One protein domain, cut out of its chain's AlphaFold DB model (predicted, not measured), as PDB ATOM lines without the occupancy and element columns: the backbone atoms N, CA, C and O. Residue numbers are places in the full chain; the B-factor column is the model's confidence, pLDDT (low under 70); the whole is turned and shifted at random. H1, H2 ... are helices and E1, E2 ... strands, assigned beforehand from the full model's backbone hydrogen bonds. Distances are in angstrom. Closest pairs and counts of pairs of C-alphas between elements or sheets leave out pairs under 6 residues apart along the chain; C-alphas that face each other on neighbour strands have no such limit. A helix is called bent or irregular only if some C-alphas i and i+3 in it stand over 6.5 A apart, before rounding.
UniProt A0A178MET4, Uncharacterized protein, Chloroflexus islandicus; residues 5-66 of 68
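AT A GLANCE: This is residues 5 to 66 of the 68 residues of an uncharacterized protein of Chloroflexus islandicus (UniProt A0A178MET4). What shape is this? A small sheet of a long strand hairpin, E2 and E3, with the short E1 beside E3, has H1 packed across its strands on one face; the longer H2 folds back from H1 as a helical hairpin and only grazes the sheet. What makes it up? The printed part has 62 residues, with three named strands and two named helices in the order E1 H1 H2 E2 E3; the sheet's order is E1 - E3 - E2, all antiparallel, and the class is mixed, helices and strands. How large is it? It is compact and rounded, with a radius of gyration of the C-alphas of 11.4 A and spans of 32 by 24 by 19 A.

HOW THE PARTS SIT: How is the sheet paired? The inner strand E3, residues 58 to 65, and the edge strand E2, residues 48 to 55, form an antiparallel hairpin at 157 degrees, with N 51 and O 62 at 2.8 A. The other edge strand, E1, residues 5 to 7, is antiparallel to E3 at 160 degrees, with N 61 and O 6 at 2.8 A. Where are the helices? H1, residues 10 to 20, is on the sheet at a height of 9.3 A, over E2 and only just over E3, on which 3 of its C-alphas fall, and runs across the strands at 88 degrees to E2 on the local plane; this gives two layers, a helix on one face of a sheet. The closest C-alphas of H1 and E3 are those of Cys 13 and Gly 58, 5.9 A apart. H2, residues 24 to 40, touches H1, closest at the C-alphas of Tyr 19 and Leu 26, 5.9 A, in a helical hairpin, opposite ways at a shallow tilt of 33 degrees, only just short of steep. What joins E1 to E2? E1, H1 H2 and E2 form a split strand-helix-strand unit, two strands running the same way with E3 between them, and its crossover is right-handed. Are the helix backbones even? Every O i to N i+4 pair is within hydrogen-bond range in H1, and 11 of 13 in H2, which is irregular: C-alphas 25 and 28 are 7.2 A apart.

IN THESE COORDINATES: Where do the strands lie? E1 starts at C-alpha 5, (268.363, 189.675, 126.720), and is 7.2 A long; E2 measures 21.6 A and E3 23.3 A, ending at C-alpha 65, (274.636, 183.409, 134.822). And the helices? H1 is 15.3 A long and H2 26.0 A.

THE WHOLE: How far does it reach? The two C-alphas farthest apart, those of Gly 22 and Gln 42, are 32.4 A apart. Is it unbroken and confident? The printed part has no cut and no long link; its mean pLDDT is 89.8, with residue 45 under 70.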
ATOM      1  N   THR A   5     269.729 189.774 127.233       92.44
ATOM      2  CA  THR A   5     268.363 189.675 126.720       92.44
ATOM      3  C   THR A   5     268.330 189.982 125.228       92.44
ATOM      4  O   THR A   5     268.941 190.957 124.795       92.44
ATOM      5  N   TRP A   6     267.636 189.163 124.436       94.12
ATOM      6  CA  TRP A   6     267.437 189.422 123.006       94.12
ATOM      7  C   TRP A   6     266.123 188.830 122.477       94.12
ATOM      8  O   TRP A   6     265.623 187.856 123.045       94.12
ATOM      9  N   PRO A   7     265.538 189.404 121.410       94.06
ATOM     10  CA  PRO A   7     264.373 188.821 120.753       94.06
ATOM     11  C   PRO A   7     264.744 187.504 120.060       94.06
ATOM     12  O   PRO A   7     265.780 187.417 119.406       94.06
ATOM     13  N   ALA A   8     263.902 186.485 120.210       93.94
ATOM     14  CA  ALA A   8     264.008 185.248 119.449       93.94
ATOM     15  C   ALA A   8     263.702 185.521 117.969       93.94
ATOM     16  O   ALA A   8     262.784 186.283 117.661       93.94
ATOM     17  N   ASP A   9     264.460 184.887 117.072       92.94
ATOM     18  CA  ASP A   9     264.166 184.890 115.639       92.94
ATOM     19  C   ASP A   9     262.868 184.112 115.338       92.94
ATOM     20  O   ASP A   9     262.286 183.462 116.215       92.94
ATOM     21  N   ASP A  10     262.385 184.195 114.098       92.19
ATOM     22  CA  ASP A  10     261.133 183.544 113.694       92.19
ATOM     23  C   ASP A  10     261.189 182.015 113.859       92.19
ATOM     24  O   ASP A  10     260.206 181.397 114.278       92.19
ATOM     25  N   GLU A  11     262.350 181.403 113.598       91.81
ATOM     26  CA  GLU A  11     262.559 179.959 113.745       91.81
ATOM     27  C   GLU A  11     262.477 179.523 115.218       91.81
ATOM     28  O   GLU A  11     261.733 178.597 115.556       91.81
ATOM     29  N   LEU A  12     263.169 180.215 116.125       93.44
ATOM     30  CA  LEU A  12     263.116 179.953 117.562       93.44
ATOM     31  C   LEU A  12     261.729 180.265 118.130       93.44
ATOM     32  O   LEU A  12     261.239 179.527 118.985       93.44
ATOM     33  N   CYS A  13     261.054 181.306 117.637       94.38
ATOM     34  CA  CYS A  13     259.665 181.582 117.994       94.38
ATOM     35  C   CYS A  13     258.738 180.425 117.599       94.38
ATOM     36  O   CYS A  13     257.891 180.027 118.403       94.38
ATOM     37  N   ALA A  14     258.892 179.854 116.401       93.06
ATOM     38  CA  ALA A  14     258.100 178.708 115.959       93.06
ATOM     39  C   ALA A  14     258.344 177.464 116.832       93.06
ATOM     40  O   ALA A  14     257.383 176.807 117.246       93.06
ATOM     41  N   LEU A  15     259.605 177.182 117.177       94.25
ATOM     42  CA  LEU A  15     259.970 176.090 118.086       94.25
ATOM     43  C   LEU A  15     259.371 176.286 119.483       94.25
ATOM     44  O   LEU A  15     258.744 175.375 120.022       94.25
ATOM     45  N   LEU A  16     259.498 177.488 120.051       93.56
ATOM     46  CA  LEU A  16     258.945 177.818 121.365       93.56
ATOM     47  C   LEU A  16     257.420 177.683 121.387       93.56
ATOM     48  O   LEU A  16     256.877 177.139 122.348       93.56
ATOM     49  N   ARG A  17     256.719 178.114 120.331       93.31
ATOM     50  CA  ARG A  17     255.260 177.931 120.222       93.31
ATOM     51  C   ARG A  17     254.875 176.455 120.290       93.31
ATOM     52  O   ARG A  17     254.001 176.111 121.078       93.31
ATOM     53  N   ARG A  18     255.543 175.592 119.517       93.44
ATOM     54  CA  ARG A  18     255.281 174.142 119.512       93.44
ATOM     55  C   ARG A  18     255.612 173.492 120.857       93.44
ATOM     56  O   ARG A  18     254.820 172.703 121.369       93.44
ATOM     57  N   TYR A  19     256.730 173.881 121.465       93.56
ATOM     58  CA  TYR A  19     257.129 173.408 122.789       93.56
ATOM     59  C   TYR A  19     256.072 173.743 123.851       93.56
ATOM     60  O   TYR A  19     255.618 172.863 124.581       93.56
ATOM     61  N   TYR A  20     255.591 174.991 123.881       90.19
ATOM     62  CA  TYR A  20     254.525 175.409 124.799       90.19
ATOM     63  C   TYR A  20     253.138 174.840 124.453       90.19
ATOM     64  O   TYR A  20     252.250 174.876 125.301       90.19
ATOM     65  N   GLN A  21     252.941 174.296 123.249       90.94
ATOM     66  CA  GLN A  21     251.737 173.550 122.862       90.94
ATOM     67  C   GLN A  21     251.767 172.074 123.299       90.94
ATOM     68  O   GLN A  21     250.767 171.382 123.127       90.94
ATOM     69  N   GLY A  22     252.870 171.599 123.891       90.94
ATOM     70  CA  GLY A  22     252.987 170.249 124.456       90.94
ATOM     71  C   GLY A  22     254.046 169.366 123.796       90.94
ATOM     72  O   GLY A  22     254.235 168.231 124.232       90.94
ATOM     73  N   ASP A  23     254.766 169.861 122.787       87.56
ATOM     74  CA  ASP A  23     255.848 169.116 122.136       87.56
ATOM     75  C   ASP A  23     257.157 169.242 122.938       87.56
ATOM     76  O   ASP A  23     258.069 170.004 122.609       87.56
ATOM     77  N   ALA A  24     257.236 168.507 124.053       80.88
ATOM     78  CA  ALA A  24     258.388 168.531 124.959       80.88
ATOM     79  C   ALA A  24     259.701 168.046 124.304       80.88
ATOM     80  O   ALA A  24     260.783 168.334 124.819       80.88
ATOM     81  N   GLY A  25     259.621 167.353 123.160       89.31
ATOM     82  CA  GLY A  25     260.776 166.853 122.410       89.31
ATOM     83  C   GLY A  25     261.639 167.949 121.779       89.31
ATOM     84  O   GLY A  25     262.774 167.679 121.402       89.31
ATOM     85  N   LEU A  26     261.142 169.188 121.710       91.94
ATOM     86  CA  LEU A  26     261.834 170.314 121.071       91.94
ATOM     87  C   LEU A  26     262.841 171.026 121.980       91.94
ATOM     88  O   LEU A  26     263.592 171.883 121.516       91.94
ATOM     89  N   TRP A  27     262.883 170.692 123.274       90.69
ATOM     90  CA  TRP A  27     263.781 171.357 124.222       90.69
ATOM     91  C   TRP A  27     265.270 171.299 123.828       90.69
ATOM     92  O   TRP A  27     265.919 172.348 123.859       90.69
ATOM     93  N   PRO A  28     265.833 170.146 123.407       91.06
ATOM     94  CA  PRO A  28     267.231 170.079 122.984       91.06
ATOM     95  C   PRO A  28     267.531 170.969 121.770       91.06
ATOM     96  O   PRO A  28     268.587 171.591 121.713       91.06
ATOM     97  N   GLU A  29     266.593 171.073 120.826       93.25
ATOM     98  CA  GLU A  29     266.732 171.903 119.624       93.25
ATOM     99  C   GLU A  29     266.690 173.401 119.965       93.25
ATOM    100  O   GLU A  29     267.539 174.174 119.518       93.25
ATOM    101  N   ILE A  30     265.757 173.801 120.835       93.25
ATOM    102  CA  ILE A  30     265.652 175.166 121.365       93.25
ATOM    103  C   ILE A  30     266.960 175.579 122.051       93.25
ATOM    104  O   ILE A  30     267.484 176.664 121.789       93.25
ATOM    105  N   ILE A  31     267.508 174.717 122.912       91.38
ATOM    106  CA  ILE A  31     268.762 174.999 123.618       91.38
ATOM    107  C   ILE A  31     269.946 175.061 122.654       91.38
ATOM    108  O   ILE A  31     270.731 176.002 122.755       91.38
ATOM    109  N   ALA A  32     270.044 174.153 121.680       91.88
ATOM    110  CA  ALA A  32     271.118 174.176 120.688       91.88
ATOM    111  C   ALA A  32     271.165 175.506 119.911       91.88
ATOM    112  O   ALA A  32     272.246 176.058 119.697       91.88
ATOM    113  N   ARG A  33     270.002 176.072 119.551       92.12
ATOM    114  CA  ARG A  33     269.933 177.402 118.919       92.12
ATOM    115  C   ARG A  33     270.390 178.521 119.849       92.12
ATOM    116  O   ARG A  33     271.145 179.396 119.431       92.12
ATOM    117  N   VAL A  34     269.975 178.494 121.116       91.38
ATOM    118  CA  VAL A  34     270.436 179.482 122.105       91.38
ATOM    119  C   VAL A  34     271.953 179.392 122.292       91.38
ATOM    120  O   VAL A  34     272.625 180.419 122.324       91.38
ATOM    121  N   GLU A  35     272.518 178.190 122.371       90.12
ATOM    122  CA  GLU A  35     273.965 177.991 122.480       90.12
ATOM    123  C   GLU A  35     274.726 178.467 121.239       90.12
ATOM    124  O   GLU A  35     275.795 179.070 121.373       90.12
ATOM    125  N   GLN A  36     274.181 178.237 120.043       91.06
ATOM    126  CA  GLN A  36     274.743 178.753 118.798       91.06
ATOM    127  C   GLN A  36     274.803 180.284 118.815       91.06
ATOM    128  O   GLN A  36     275.857 180.853 118.539       91.06
ATOM    129  N   GLU A  37     273.717 180.943 119.215       91.12
ATOM    130  CA  GLU A  37     273.651 182.401 119.337       91.12
ATOM    131  C   GLU A  37     274.644 182.929 120.388       91.12
ATOM    132  O   GLU A  37     275.382 183.887 120.147       91.12
ATOM    133  N   LEU A  38     274.743 182.265 121.545       89.50
ATOM    134  CA  LEU A  38     275.726 182.607 122.580       89.50
ATOM    135  C   LEU A  38     277.168 182.472 122.070       89.50
ATOM    136  O   LEU A  38     278.023 183.294 122.415       89.50
ATOM    137  N   ARG A  39     277.437 181.459 121.238       89.19
ATOM    138  CA  ARG A  39     278.738 181.248 120.594       89.19
ATOM    139  C   ARG A  39     279.032 182.333 119.561       89.19
ATOM    140  O   ARG A  39     280.145 182.853 119.558       89.19
ATOM    141  N   MET A  40     278.056 182.713 118.734       89.94
ATOM    142  CA  MET A  40     278.200 183.819 117.776       89.94
ATOM    143  C   MET A  40     278.503 185.147 118.481       89.94
ATOM    144  O   MET A  40     279.325 185.929 118.008       89.94
ATOM    145  N   ARG A  41     277.915 185.365 119.662       88.69
ATOM    146  CA  ARG A  41     278.174 186.532 120.522       88.69
ATOM    147  C   ARG A  41     279.484 186.455 121.314       88.69
ATOM    148  O   ARG A  41     279.749 187.350 122.111       88.69
ATOM    149  N   GLN A  42     280.290 185.408 121.113       87.25
ATOM    150  CA  GLN A  42     281.585 185.185 121.771       87.25
ATOM    151  C   GLN A  42     281.505 185.198 123.308       87.25
ATOM    152  O   GLN A  42     282.437 185.611 123.997       87.25
ATOM    153  N   LEU A  43     280.382 184.743 123.870       81.31
ATOM    154  CA  LEU A  43     280.186 184.760 125.316       81.31
ATOM    155  C   LEU A  43     280.851 183.538 125.973       81.31
ATOM    156  O   LEU A  43     280.629 182.409 125.527       81.31
ATOM    157  N   PRO A  44     281.581 183.716 127.090       74.94
ATOM    158  CA  PRO A  44     282.374 182.657 127.717       74.94
ATOM    159  C   PRO A  44     281.508 181.464 128.143       74.94
ATOM    160  O   PRO A  44     280.452 181.692 128.727       74.94
ATOM    161  N   PRO A  45     281.908 180.208 127.886       69.75
ATOM    162  CA  PRO A  45     281.126 179.025 128.241       69.75
ATOM    163  C   PRO A  45     281.030 178.890 129.766       69.75
ATOM    164  O   PRO A  45     281.887 178.311 130.423       69.75
ATOM    165  N   LEU A  46     279.982 179.480 130.329       75.25
ATOM    166  CA  LEU A  46     279.646 179.465 131.745       75.25
ATOM    167  C   LEU A  46     278.273 178.810 131.905       75.25
ATOM    168  O   LEU A  46     277.448 178.908 130.984       75.25
ATOM    169  N   PRO A  47     277.999 178.173 133.055       76.75
ATOM    170  CA  PRO A  47     276.665 177.683 133.346       76.75
ATOM    171  C   PRO A  47     275.703 178.878 133.382       76.75
ATOM    172  O   PRO A  47     276.000 179.938 133.940       76.75
ATOM    173  N   ARG A  48     274.565 178.735 132.703       83.69
ATOM    174  CA  ARG A  48     273.595 179.809 132.486       83.69
ATOM    175  C   ARG A  48     272.179 179.284 132.647       83.69
ATOM    176  O   ARG A  48     271.855 178.206 132.161       83.69
ATOM    177  N   HIS A  49     271.322 180.088 133.258       89.00
ATOM    178  CA  HIS A  49     269.882 179.897 133.220       89.00
ATOM    179  C   HIS A  49     269.321 180.602 131.989       89.00
ATOM    180  O   HIS A  49     269.411 181.827 131.867       89.00
ATOM    181  N   VAL A  50     268.718 179.818 131.097       90.50
ATOM    182  CA  VAL A  50     267.970 180.310 129.939       90.50
ATOM    183  C   VAL A  50     266.491 180.356 130.306       90.50
ATOM    184  O   VAL A  50     265.920 179.371 130.774       90.50
ATOM    185  N   ARG A  51     265.859 181.509 130.101       92.19
ATOM    186  CA  ARG A  51     264.417 181.702 130.258       92.19
ATOM    187  C   ARG A  51     263.857 182.308 128.985       92.19
ATOM    188  O   ARG A  51     264.469 183.189 128.391       92.19
ATOM    189  N   PHE A  52     262.659 181.880 128.616       93.75
ATOM    190  CA  PHE A  52     261.919 182.448 127.497       93.75
ATOM    191  C   PHE A  52     260.724 183.224 128.035       93.75
ATOM    192  O   PHE A  52     259.986 182.734 128.893       93.75
ATOM    193  N   ARG A  53     260.536 184.452 127.555       93.38
ATOM    194  CA  ARG A  53     259.401 185.303 127.923       93.38
ATOM    195  C   ARG A  53     258.623 185.663 126.670       93.38
ATOM    196  O   ARG A  53     259.188 186.231 125.747       93.38
ATOM    197  N   ARG A  54     257.326 185.370 126.643       92.50
ATOM    198  CA  ARG A  54     256.454 185.778 125.536       92.50
ATOM    199  C   ARG A  54     256.297 187.304 125.509       92.50
ATOM    200  O   ARG A  54     256.079 187.908 126.562       92.50
ATOM    201  N   ILE A  55     256.383 187.900 124.322       92.38
ATOM    202  CA  ILE A  55     256.176 189.332 124.071       92.38
ATOM    203  C   ILE A  55     255.326 189.532 122.809       92.38
ATOM    204  O   ILE A  55     255.782 189.287 121.698       92.38
ATOM    205  N   GLY A  56     254.070 189.958 122.958       88.88
ATOM    206  CA  GLY A  56     253.138 190.012 121.823       88.88
ATOM    207  C   GLY A  56     253.066 188.658 121.100       88.88
ATOM    208  O   GLY A  56     252.735 187.638 121.719       88.88
ATOM    209  N   ASP A  57     253.442 188.654 119.820       85.88
ATOM    210  CA  ASP A  57     253.503 187.450 118.981       85.88
ATOM    211  C   ASP A  57     254.840 186.694 119.049       85.88
ATOM    212  O   ASP A  57     254.918 185.555 118.588       85.88
ATOM    213  N   GLY A  58     255.884 187.275 119.638       93.12
ATOM    214  CA  GLY A  58     257.222 186.687 119.707       93.12
ATOM    215  C   GLY A  58     257.630 186.216 121.103       93.12
ATOM    216  O   GLY A  58     256.842 186.179 122.056       93.12
ATOM    217  N   TYR A  59     258.914 185.889 121.226       95.00
ATOM    218  CA  TYR A  59     259.561 185.553 122.488       95.00
ATOM    219  C   TYR A  59     260.852 186.349 122.660       95.00
ATOM    220  O   TYR A  59     261.523 186.707 121.700       95.00
ATOM    221  N   VAL A  60     261.211 186.602 123.910       95.00
ATOM    222  CA  VAL A  60     262.516 187.107 124.323       95.00
ATOM    223  C   VAL A  60     263.264 185.984 125.017       95.00
ATOM    224  O   VAL A  60     262.718 185.335 125.915       95.00
ATOM    225  N   VAL A  61     264.522 185.800 124.635       94.94
ATOM    226  CA  VAL A  61     265.476 184.953 125.342       94.94
ATOM    227  C   VAL A  61     266.162 185.794 126.410       94.94
ATOM    228  O   VAL A  61     266.707 186.859 126.123       94.94
ATOM    229  N   VAL A  62     266.120 185.316 127.649       93.44
ATOM    230  CA  VAL A  62     266.793 185.910 128.804       93.44
ATOM    231  C   VAL A  62     267.805 184.898 129.314       93.44
ATOM    232  O   VAL A  62     267.438 183.815 129.767       93.44
ATOM    233  N   VAL A  63     269.080 185.253 129.251       90.75
ATOM    234  CA  VAL A  63     270.183 184.433 129.738       90.75
ATOM    235  C   VAL A  63     270.797 185.099 130.951       90.75
ATOM    236  O   VAL A  63     271.282 186.227 130.898       90.75
ATOM    237  N   THR A  64     270.782 184.364 132.053       89.88
ATOM    238  CA  THR A  64     271.392 184.776 133.315       89.88
ATOM    239  C   THR A  64     272.504 183.806 133.688       89.88
ATOM    240  O   THR A  64     272.397 182.615 133.399       89.88
ATOM    241  N   PRO A  65     273.593 184.280 134.291       85.19
ATOM    242  CA  PRO A  65     274.636 183.409 134.822       85.19
ATOM    243  C   PRO A  65     274.080 182.511 135.940       85.19
ATOM    244  O   PRO A  65     273.296 182.961 136.774       85.19
ATOM    245  N   ALA A  66     274.476 181.238 135.955       76.56
ATOM    246  CA  ALA A  66     274.153 180.298 137.023       76.56
ATOM    247  C   ALA A  66     275.217 180.413 138.120       76.56
ATOM    248  O   ALA A  66     276.282 179.811 138.019       76.56
TER     249      ALA A  66